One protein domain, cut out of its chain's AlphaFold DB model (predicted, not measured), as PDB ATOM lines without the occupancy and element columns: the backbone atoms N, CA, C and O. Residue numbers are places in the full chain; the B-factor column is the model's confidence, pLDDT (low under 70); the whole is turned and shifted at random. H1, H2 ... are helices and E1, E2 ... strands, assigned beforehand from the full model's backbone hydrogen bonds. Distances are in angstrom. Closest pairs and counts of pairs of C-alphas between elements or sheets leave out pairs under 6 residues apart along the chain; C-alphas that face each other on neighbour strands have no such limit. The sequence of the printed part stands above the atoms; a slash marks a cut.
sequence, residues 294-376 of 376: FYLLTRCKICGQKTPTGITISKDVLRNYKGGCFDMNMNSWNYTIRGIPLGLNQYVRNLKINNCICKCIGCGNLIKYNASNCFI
ATOM      1  N   PHE A 294     180.540 183.048 210.658       80.88
ATOM      2  CA  PHE A 294     180.410 182.716 212.074       80.88
ATOM      3  C   PHE A 294     181.467 183.480 212.874       80.88
ATOM      4  O   PHE A 294     182.624 183.576 212.455       80.88
ATOM      5  N   TYR A 295     181.101 183.986 214.048       84.00
ATOM      6  CA  TYR A 295     182.083 184.525 214.989       84.00
ATOM      7  C   TYR A 295     182.755 183.391 215.754       84.00
ATOM      8  O   TYR A 295     182.080 182.487 216.237       84.00
ATOM      9  N   LEU A 296     184.077 183.452 215.904       85.50
ATOM     10  CA  LEU A 296     184.777 182.585 216.838       85.50
ATOM     11  C   LEU A 296     184.606 183.170 218.244       85.50
ATOM     12  O   LEU A 296     185.075 184.277 218.531       85.50
ATOM     13  N   LEU A 297     183.927 182.441 219.120       87.56
ATOM     14  CA  LEU A 297     183.617 182.863 220.479       87.56
ATOM     15  C   LEU A 297     184.590 182.228 221.480       87.56
ATOM     16  O   LEU A 297     185.058 181.103 221.312       87.56
ATOM     17  N   THR A 298     184.878 182.945 222.563       88.38
ATOM     18  CA  THR A 298     185.558 182.414 223.751       88.38
ATOM     19  C   THR A 298     184.733 182.711 225.001       88.38
ATOM     20  O   THR A 298     183.905 183.626 225.011       88.38
ATOM     21  N   ARG A 299     184.921 181.936 226.073       86.94
ATOM     22  CA  ARG A 299     184.243 182.165 227.356       86.94
ATOM     23  C   ARG A 299     185.183 182.892 228.311       86.94
ATOM     24  O   ARG A 299     186.252 182.381 228.639       86.94
ATOM     25  N   CYS A 300     184.770 184.054 228.812       83.44
ATOM     26  CA  CYS A 300     185.523 184.733 229.861       83.44
ATOM     27  C   CYS A 300     185.518 183.895 231.150       83.44
ATOM     28  O   CYS A 300     184.460 183.686 231.746       83.44
ATOM     29  N   LYS A 301     186.699 183.461 231.607       80.06
ATOM     30  CA  LYS A 301     186.858 182.651 232.832       80.06
ATOM     31  C   LYS A 301     186.396 183.361 234.109       80.06
ATOM     32  O   LYS A 301     186.050 182.697 235.070       80.06
ATOM     33  N   ILE A 302     186.390 184.696 234.115       74.06
ATOM     34  CA  ILE A 302     186.040 185.502 235.295       74.06
ATOM     35  C   ILE A 302     184.519 185.663 235.438       74.06
ATOM     36  O   ILE A 302     184.020 185.824 236.546       74.06
ATOM     37  N   CYS A 303     183.769 185.647 234.329       73.00
ATOM     38  CA  CYS A 303     182.374 186.098 234.333       73.00
ATOM     39  C   CYS A 303     181.396 185.296 233.461       73.00
ATOM     40  O   CYS A 303     180.258 185.724 233.276       73.00
ATOM     41  N   GLY A 304     181.840 184.201 232.839       78.25
ATOM     42  CA  GLY A 304     181.013 183.326 232.001       78.25
ATOM     43  C   GLY A 304     180.577 183.891 230.640       78.25
ATOM     44  O   GLY A 304     180.190 183.106 229.777       78.25
ATOM     45  N   GLN A 305     180.679 185.207 230.407       82.50
ATOM     46  CA  GLN A 305     180.237 185.852 229.164       82.50
ATOM     47  C   GLN A 305     180.927 185.246 227.933       82.50
ATOM     48  O   GLN A 305     182.163 185.221 227.837       82.50
ATOM     49  N   LYS A 306     180.113 184.835 226.954       85.88
ATOM     50  CA  LYS A 306     180.567 184.513 225.598       85.88
ATOM     51  C   LYS A 306     181.019 185.808 224.919       85.88
ATOM     52  O   LYS A 306     180.255 186.766 224.837       85.88
ATOM     53  N   THR A 307     182.270 185.859 224.487       85.25
ATOM     54  CA  THR A 307     182.911 187.052 223.921       85.25
ATOM     55  C   THR A 307     183.410 186.722 222.514       85.25
ATOM     56  O   THR A 307     184.116 185.720 222.370       85.25
ATOM     57  N   PRO A 308     183.100 187.531 221.484       86.62
ATOM     58  CA  PRO A 308     183.705 187.367 220.171       86.62
ATOM     59  C   PRO A 308     185.208 187.636 220.270       86.62
ATOM     60  O   PRO A 308     185.652 188.637 220.825       86.62
ATOM     61  N   THR A 309     186.006 186.725 219.727       85.38
ATOM     62  CA  THR A 309     187.477 186.808 219.751       85.38
ATOM     63  C   THR A 309     188.049 187.884 218.822       85.38
ATOM     64  O   THR A 309     189.239 188.174 218.894       85.38
ATOM     65  N   GLY A 310     187.212 188.453 217.946       82.81
ATOM     66  CA  GLY A 310     187.616 189.270 216.798       82.81
ATOM     67  C   GLY A 310     187.884 188.448 215.532       82.81
ATOM     68  O   GLY A 310     187.917 189.010 214.444       82.81
ATOM     69  N   ILE A 311     188.010 187.122 215.655       83.56
ATOM     70  CA  ILE A 311     188.191 186.203 214.528       83.56
ATOM     71  C   ILE A 311     186.817 185.757 214.015       83.56
ATOM     72  O   ILE A 311     185.922 185.415 214.794       83.56
ATOM     73  N   THR A 312     186.659 185.739 212.695       86.44
ATOM     74  CA  THR A 312     185.481 185.226 211.991       86.44
ATOM     75  C   THR A 312     185.868 184.075 211.065       86.44
ATOM     76  O   THR A 312     187.002 183.983 210.598       86.44
ATOM     77  N   ILE A 313     184.921 183.175 210.803       81.31
ATOM     78  CA  ILE A 313     185.074 182.042 209.884       81.31
ATOM     79  C   ILE A 313     183.971 182.162 208.832       81.31
ATOM     80  O   ILE A 313     182.793 182.185 209.185       81.31
ATOM     81  N   SER A 314     184.332 182.259 207.549       82.75
ATOM     82  CA  SER A 314     183.345 182.301 206.459       82.75
ATOM     83  C   SER A 314     182.501 181.025 206.454       82.75
ATOM     84  O   SER A 314     183.029 179.921 206.624       82.75
ATOM     85  N   LYS A 315     181.189 181.160 206.222       78.06
ATOM     86  CA  LYS A 315     180.295 179.997 206.124       78.06
ATOM     87  C   LYS A 315     180.682 179.078 204.966       78.06
ATOM     88  O   LYS A 315     180.515 177.870 205.093       78.06
ATOM     89  N   ASP A 316     181.279 179.603 203.896       75.69
ATOM     90  CA  ASP A 316     181.722 178.805 202.746       75.69
ATOM     91  C   ASP A 316     182.913 177.896 203.073       75.69
ATOM     92  O   ASP A 316     182.990 176.774 202.572       75.69
ATOM     93  N   VAL A 317     183.802 178.310 203.984       73.81
ATOM     94  CA  VAL A 317     184.874 177.436 204.501       73.81
ATOM     95  C   VAL A 317     184.275 176.212 205.203       73.81
ATOM     96  O   VAL A 317     184.806 175.109 205.085       73.81
ATOM     97  N   LEU A 318     183.136 176.384 205.881       67.94
ATOM     98  CA  LEU A 318     182.434 175.302 206.572       67.94
ATOM     99  C   LEU A 318     181.537 174.477 205.635       67.94
ATOM    100  O   LEU A 318     181.459 173.266 205.809       67.94
ATOM    101  N   ARG A 319     180.922 175.084 204.606       65.62
ATOM    102  CA  ARG A 319     180.201 174.359 203.535       65.62
ATOM    103  C   ARG A 319     181.118 173.388 202.789       65.62
ATOM    104  O   ARG A 319     180.693 172.296 202.431       65.62
ATOM    105  N   ASN A 320     182.379 173.769 202.594       66.75
ATOM    106  CA  ASN A 320     183.390 172.945 201.931       66.75
ATOM    107  C   ASN A 320     184.051 171.900 202.857       66.75
ATOM    108  O   ASN A 320     184.866 171.094 202.396       66.75
ATOM    109  N   TYR A 321     183.707 171.869 204.150       67.31
ATOM    110  CA  TYR A 321     184.204 170.856 205.077       67.31
ATOM    111  C   TYR A 321     183.461 169.529 204.857       67.31
ATOM    112  O   TYR A 321     182.309 169.364 205.256       67.31
ATOM    113  N   LYS A 322     184.130 168.565 204.207       52.44
ATOM    114  CA  LYS A 322     183.574 167.242 203.872       52.44
ATOM    115  C   LYS A 322     183.119 166.488 205.133       52.44
ATOM    116  O   LYS A 322     183.936 165.851 205.793       52.44
ATOM    117  N   GLY A 323     181.825 166.539 205.457       56.59
ATOM    118  CA  GLY A 323     181.295 165.836 206.632       56.59
ATOM    119  C   GLY A 323     179.815 166.025 206.989       56.59
ATOM    120  O   GLY A 323     179.345 165.317 207.875       56.59
ATOM    121  N   GLY A 324     179.060 166.924 206.349       52.41
ATOM    122  CA  GLY A 324     177.622 167.032 206.619       52.41
ATOM    123  C   GLY A 324     176.889 168.052 205.754       52.41
ATOM    124  O   GLY A 324     177.477 169.020 205.282       52.41
ATOM    125  N   CYS A 325     175.590 167.821 205.560       47.28
ATOM    126  CA  CYS A 325     174.670 168.809 205.005       47.28
ATOM    127  C   CYS A 325     174.107 169.630 206.174       47.28
ATOM    128  O   CYS A 325     173.591 169.047 207.128       47.28
ATOM    129  N   PHE A 326     174.247 170.957 206.140       55.50
ATOM    130  CA  PHE A 326     173.895 171.830 207.264       55.50
ATOM    131  C   PHE A 326     172.768 172.784 206.885       55.50
ATOM    132  O   PHE A 326     172.911 173.564 205.945       55.50
ATOM    133  N   ASP A 327     171.683 172.772 207.658       47.44
ATOM    134  CA  ASP A 327     170.670 173.823 207.593       47.44
ATOM    135  C   ASP A 327     171.209 175.068 208.323       47.44
ATOM    136  O   ASP A 327     171.460 175.044 209.530       47.44
ATOM    137  N   MET A 328     171.505 176.131 207.570       50.31
ATOM    138  CA  MET A 328     172.321 177.268 208.034       50.31
ATOM    139  C   MET A 328     171.508 178.468 208.559       50.31
ATOM    140  O   MET A 328     172.070 179.545 208.777       50.31
ATOM    141  N   ASN A 329     170.200 178.310 208.774       46.41
ATOM    142  CA  ASN A 329     169.268 179.413 209.033       46.41
ATOM    143  C   ASN A 329     168.993 179.727 210.524       46.41
ATOM    144  O   ASN A 329     167.838 179.747 210.935       46.41
ATOM    145  N   MET A 330     170.022 180.061 211.323       40.97
ATOM    146  CA  MET A 330     169.926 180.896 212.553       40.97
ATOM    147  C   MET A 330     171.269 181.641 212.750       40.97
ATOM    148  O   MET A 330     172.321 181.034 212.589       40.97
ATOM    149  N   ASN A 331     171.338 182.977 212.909       46.38
ATOM    150  CA  ASN A 331     170.986 183.794 214.095       46.38
ATOM    151  C   ASN A 331     171.672 183.329 215.396       46.38
ATOM    152  O   ASN A 331     172.018 182.162 215.479       46.38
ATOM    153  N   SER A 332     171.902 184.139 216.449       45.97
ATOM    154  CA  SER A 332     172.175 185.593 216.482       45.97
ATOM    155  C   SER A 332     173.701 185.812 216.405       45.97
ATOM    156  O   SER A 332     174.226 185.706 215.304       45.97
ATOM    157  N   TRP A 333     174.448 185.935 217.517       50.56
ATOM    158  CA  TRP A 333     175.937 185.845 217.568       50.56
ATOM    159  C   TRP A 333     176.482 184.438 217.210       50.56
ATOM    160  O   TRP A 333     177.619 184.131 217.552       50.56
ATOM    161  N   ASN A 334     175.682 183.589 216.554       53.75
ATOM    162  CA  ASN A 334     175.593 182.131 216.713       53.75
ATOM    163  C   ASN A 334     174.748 181.769 217.960       53.75
ATOM    164  O   ASN A 334     175.253 181.515 219.057       53.75
ATOM    165  N   TYR A 335     173.418 181.752 217.796       42.16
ATOM    166  CA  TYR A 335     172.529 181.052 218.727       42.16
ATOM    167  C   TYR A 335     172.962 179.593 218.718       42.16
ATOM    168  O   TYR A 335     173.290 179.048 217.666       42.16
ATOM    169  N   THR A 336     172.966 178.971 219.892       40.97
ATOM    170  CA  THR A 336     173.406 177.588 220.084       40.97
ATOM    171  C   THR A 336     172.700 176.660 219.093       40.97
ATOM    172  O   THR A 336     171.555 176.271 219.326       40.97
ATOM    173  N   ILE A 337     173.379 176.296 217.999       41.91
ATOM    174  CA  ILE A 337     172.867 175.317 217.045       41.91
ATOM    175  C   ILE A 337     172.821 173.999 217.819       41.91
ATOM    176  O   ILE A 337     173.851 173.365 218.076       41.91
ATOM    177  N   ARG A 338     171.618 173.594 218.242       38.91
ATOM    178  CA  ARG A 338     171.363 172.236 218.729       38.91
ATOM    179  C   ARG A 338     171.579 171.310 217.537       38.91
ATOM    180  O   ARG A 338     170.668 171.112 216.745       38.91
ATOM    181  N   GLY A 339     172.811 170.830 217.385       42.38
ATOM    182  CA  GLY A 339     173.252 170.138 216.179       42.38
ATOM    183  C   GLY A 339     174.506 170.697 215.503       42.38
ATOM    184  O   GLY A 339     174.760 170.281 214.379       42.38
ATOM    185  N   ILE A 340     175.327 171.564 216.133       52.28
ATOM    186  CA  ILE A 340     176.734 171.675 215.682       52.28
ATOM    187  C   ILE A 340     177.320 170.255 215.732       52.28
ATOM    188  O   ILE A 340     177.390 169.689 216.830       52.28
ATOM    189  N   PRO A 341     177.761 169.661 214.607       52.84
ATOM    190  CA  PRO A 341     178.419 168.366 214.652       52.84
ATOM    191  C   PRO A 341     179.678 168.499 215.504       52.84
ATOM    192  O   PRO A 341     180.419 169.473 215.354       52.84
ATOM    193  N   LEU A 342     179.962 167.515 216.358       56.25
ATOM    194  CA  LEU A 342     181.141 167.522 217.243       56.25
ATOM    195  C   LEU A 342     182.443 167.888 216.495       56.25
ATOM    196  O   LEU A 342     183.280 168.620 217.026       56.25
ATOM    197  N   GLY A 343     182.550 167.478 215.225       61.88
ATOM    198  CA  GLY A 343     183.656 167.805 214.325       61.88
ATOM    199  C   GLY A 343     183.889 169.299 214.044       61.88
ATOM    200  O   GLY A 343     185.034 169.670 213.819       61.88
ATOM    201  N   LEU A 344     182.880 170.178 214.100       67.44
ATOM    202  CA  LEU A 344     183.055 171.611 213.796       67.44
ATOM    203  C   LEU A 344     183.794 172.343 214.928       67.44
ATOM    204  O   LEU A 344     184.751 173.080 214.695       67.44
ATOM    205  N   ASN A 345     183.399 172.073 216.177       70.69
ATOM    206  CA  ASN A 345     184.127 172.556 217.351       70.69
ATOM    207  C   ASN A 345     185.519 171.910 217.442       70.69
ATOM    208  O   ASN A 345     186.463 172.549 217.895       70.69
ATOM    209  N   GLN A 346     185.681 170.668 216.980       73.62
ATOM    210  CA  GLN A 346     186.993 170.026 216.915       73.62
ATOM    211  C   GLN A 346     187.895 170.633 215.825       73.62
ATOM    212  O   GLN A 346     189.077 170.846 216.081       73.62
ATOM    213  N   TYR A 347     187.346 171.011 214.665       77.25
ATOM    214  CA  TYR A 347     188.058 171.769 213.631       77.25
ATOM    215  C   TYR A 347     188.565 173.110 214.173       77.25
ATOM    216  O   TYR A 347     189.753 173.405 214.058       77.25
ATOM    217  N   VAL A 348     187.697 173.869 214.853       79.94
ATOM    218  CA  VAL A 348     188.066 175.117 215.541       79.94
ATOM    219  C   VAL A 348     189.236 174.909 216.501       79.94
ATOM    220  O   VAL A 348     190.195 175.674 216.456       79.94
ATOM    221  N   ARG A 349     189.196 173.859 217.330       81.81
ATOM    222  CA  ARG A 349     190.258 173.542 218.302       81.81
ATOM    223  C   ARG A 349     191.592 173.148 217.658       81.81
ATOM    224  O   ARG A 349     192.620 173.280 218.317       81.81
ATOM    225  N   ASN A 350     191.575 172.705 216.402       81.88
ATOM    226  CA  ASN A 350     192.762 172.343 215.624       81.88
ATOM    227  C   ASN A 350     193.380 173.533 214.857       81.88
ATOM    228  O   ASN A 350     194.440 173.382 214.245       81.88
ATOM    229  N   LEU A 351     192.751 174.716 214.872       80.38
ATOM    230  CA  LEU A 351     193.333 175.927 214.287       80.38
ATOM    231  C   LEU A 351     194.603 176.337 215.052       80.38
ATOM    232  O   LEU A 351     194.666 176.258 216.277       80.38
ATOM    233  N   LYS A 352     195.614 176.855 214.346       86.31
ATOM    234  CA  LYS A 352     196.895 177.297 214.940       86.31
ATOM    235  C   LYS A 352     196.803 178.674 215.631       86.31
ATOM    236  O   LYS A 352     197.715 179.486 215.523       86.31
ATOM    237  N   ILE A 353     195.695 178.944 216.323       84.88
ATOM    238  CA  ILE A 353     195.426 180.196 217.047       84.88
ATOM    239  C   ILE A 353     195.914 180.023 218.489       84.88
ATOM    240  O   ILE A 353     195.319 179.261 219.251       84.88
ATOM    241  N   ASN A 354     196.991 180.714 218.864       89.19
ATOM    242  CA  ASN A 354     197.627 180.588 220.178       89.19
ATOM    243  C   ASN A 354     198.043 181.956 220.735       89.19
ATOM    244  O   ASN A 354     198.459 182.832 219.981       89.19
ATOM    245  N   ASN A 355     198.000 182.098 222.063       89.00
ATOM    246  CA  ASN A 355     198.416 183.285 222.820       89.00
ATOM    247  C   ASN A 355     197.696 184.587 222.419       89.00
ATOM    248  O   ASN A 355     198.213 185.683 222.639       89.00
ATOM    249  N   CYS A 356     196.490 184.482 221.862       89.56
ATOM    250  CA  CYS A 356     195.693 185.634 221.468       89.56
ATOM    251  C   CYS A 356     195.025 186.291 222.684       89.56
ATOM    252  O   CYS A 356     194.789 185.648 223.711       89.56
ATOM    253  N   ILE A 357     194.707 187.584 222.567       89.06
ATOM    254  CA  ILE A 357     194.054 188.375 223.615       89.06
ATOM    255  C   ILE A 357     192.829 189.073 223.022       89.06
ATOM    256  O   ILE A 357     192.933 189.716 221.982       89.06
ATOM    257  N   CYS A 358     191.678 188.988 223.691       87.94
ATOM    258  CA  CYS A 358     190.521 189.847 223.412       87.94
ATOM    259  C   CYS A 358     189.974 190.476 224.702       87.94
ATOM    260  O   CYS A 358     190.195 189.965 225.801       87.94
ATOM    261  N   LYS A 359     189.258 191.599 224.588       84.88
ATOM    262  CA  LYS A 359     188.602 192.251 225.731       84.88
ATOM    263  C   LYS A 359     187.222 191.628 225.954       84.88
ATOM    264  O   LYS A 359     186.409 191.597 225.034       84.88
ATOM    265  N   CYS A 360     186.938 191.149 227.164       84.38
ATOM    266  CA  CYS A 360     185.631 190.602 227.516       84.38
ATOM    267  C   CYS A 360     184.547 191.676 227.397       84.38
ATOM    268  O   CYS A 360     184.453 192.548 228.261       84.38
ATOM    269  N   ILE A 361     183.670 191.565 226.398       79.38
ATOM    270  CA  ILE A 361     182.630 192.575 226.143       79.38
ATOM    271  C   ILE A 361     181.722 192.827 227.358       79.38
ATOM    272  O   ILE A 361     181.323 193.956 227.594       79.38
ATOM    273  N   GLY A 362     181.465 191.805 228.185       75.69
ATOM    274  CA  GLY A 362     180.606 191.928 229.369       75.69
ATOM    275  C   GLY A 362     181.305 192.239 230.700       75.69
ATOM    276  O   GLY A 362     180.637 192.174 231.725       75.69
ATOM    277  N   CYS A 363     182.627 192.450 230.766       75.25
ATOM    278  CA  CYS A 363     183.289 192.889 232.019       75.25
ATOM    279  C   CYS A 363     184.618 193.643 231.842       75.25
ATOM    280  O   CYS A 363     185.311 193.891 232.819       75.25
ATOM    281  N   GLY A 364     185.030 193.956 230.615       78.56
ATOM    282  CA  GLY A 364     186.272 194.678 230.336       78.56
ATOM    283  C   GLY A 364     187.573 193.882 230.520       78.56
ATOM    284  O   GLY A 364     188.575 194.271 229.928       78.56
ATOM    285  N   ASN A 365     187.576 192.767 231.256       80.31
ATOM    286  CA  ASN A 365     188.783 191.972 231.509       80.31
ATOM    287  C   ASN A 365     189.400 191.374 230.233       80.31
ATOM    288  O   ASN A 365     188.690 190.905 229.342       80.31
ATOM    289  N   LEU A 366     190.734 191.335 230.171       86.00
ATOM    290  CA  LEU A 366     191.474 190.716 229.070       86.00
ATOM    291  C   LEU A 366     191.413 189.184 229.161       86.00
ATOM    292  O   LEU A 366     191.772 188.583 230.172       86.00
ATOM    293  N   ILE A 367     190.979 188.541 228.078       88.44
ATOM    294  CA  ILE A 367     190.908 187.088 227.934       88.44
ATOM    295  C   ILE A 367     192.096 186.638 227.082       88.44
ATOM    296  O   ILE A 367     192.117 186.899 225.881       88.44
ATOM    297  N   LYS A 368     193.052 185.919 227.682       90.38
ATOM    298  CA  LYS A 368     194.018 185.104 226.926       90.38
ATOM    299  C   LYS A 368     193.319 183.834 226.436       90.38
ATOM    300  O   LYS A 368     192.725 183.126 227.253       90.38
ATOM    301  N   TYR A 369     193.387 183.544 225.138       89.06
ATOM    302  CA  TYR A 369     192.749 182.372 224.536       89.06
ATOM    303  C   TYR A 369     193.627 181.693 223.476       89.06
ATOM    304  O   TYR A 369     194.387 182.336 222.751       89.06
ATOM    305  N   ASN A 370     193.456 180.374 223.377       90.00
ATOM    306  CA  ASN A 370     193.915 179.542 222.268       90.00
ATOM    307  C   ASN A 370     192.687 178.935 221.566       90.00
ATOM    308  O   ASN A 370     191.598 178.897 222.145       90.00
ATOM    309  N   ALA A 371     192.878 178.375 220.372       84.81
ATOM    310  CA  ALA A 371     191.877 177.603 219.629       84.81
ATOM    311  C   ALA A 371     191.131 176.570 220.498       84.81
ATOM    312  O   ALA A 371     189.912 176.428 220.407       84.81
ATOM    313  N   SER A 372     191.850 175.897 221.403       85.94
ATOM    314  CA  SER A 372     191.307 174.909 222.346       85.94
ATOM    315  C   SER A 372     190.229 175.455 223.298       85.94
ATOM    316  O   SER A 372     189.418 174.684 223.814       85.94
ATOM    317  N   ASN A 373     190.196 176.772 223.529       83.81
ATOM    318  CA  ASN A 373     189.244 177.456 224.409       83.81
ATOM    319  C   ASN A 373     188.087 178.130 223.656       83.81
ATOM    320  O   ASN A 373     187.248 178.781 224.287       83.81
ATOM    321  N   CYS A 374     188.057 178.006 222.330       85.06
ATOM    322  CA  CYS A 374     187.065 178.644 221.481       85.06
ATOM    323  C   CYS A 374     185.992 177.665 220.990       85.06
ATOM    324  O   CYS A 374     186.143 176.442 221.050       85.06
ATOM    325  N   PHE A 375     184.888 178.238 220.527       84.62
ATOM    326  CA  PHE A 375     183.742 177.553 219.937       84.62
ATOM    327  C   PHE A 375     183.065 178.484 218.922       84.62
ATOM    328  O   PHE A 375     183.341 179.687 218.900       84.62
ATOM    329  N   ILE A 376     182.202 177.914 218.084       73.56
ATOM    330  CA  ILE A 376     181.261 178.653 217.228       73.56
ATOM    331  C   ILE A 376     179.977 178.882 218.027       73.56
ATOM    332  O   ILE A 376     179.455 177.895 218.596       73.56
TER     333      ILE A 376
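This is residues 294 to 376 of the 376 residues of the protein "HNH_5 domain-containing protein" of Candidatus Moranbacteria bacterium GW2011_GWE2_35_2- (UniProt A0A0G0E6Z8). Two strand hairpins lie next to each other: the longer one, E1 and E2, runs through the middle, and the smaller one, E3 and E4, packs beside E2 toward one end. H1 sits at the far end of E2, a long loop, residues 320 to 341, sweeps round that end, and the last residues fold back to pair with E1. The printed part has 83 residues, under half of them in named elements, which come in the order E1, E2, H1, H2, E3, E4; both two-stranded sheets are antiparallel and the class is mixed, helices and strands. The whole is compact, with a radius of gyration of the C-alphas of 13.0 A and spans of 38 by 26 by 18 A.

Find C-alpha 294 at (180.410, 182.716, 212.074); from there E1 runs 15.8 A to residue 299. E2, residues 306 to 314, covers 19.5 A and bends by 80 degrees at residue 310. Next come H1, residues 315 to 319, and H2, residues 342 to 349, 11.0 A long. E3 is residues 356 to 359, and E4, residues 366 to 369, ends at C-alpha 369, (192.749, 182.372, 224.536).

In the hairpin of E1 and E2, look at N 296 and O 311, 2.9 A apart. Residues 297 to 298 of E1 also pair with residues 374 to 375, antiparallel. The closest C-alphas of E2 and E3, those of Thr 309 and Cys 358, are 5.6 A apart. In the hairpin of E3 and E4, N 367 and O 358 are 2.8 A apart. H2 is apart from E2 and E4. In H1 and H2 every O i to N i+4 pair is within hydrogen-bond range.

The C-alphas of Lys 322 and Gly 364 are the two farthest apart, 38.2 A. The printed part has no cut; the link from H1 to H2 is long, and pLDDT is under 70 in residues 318 to 344.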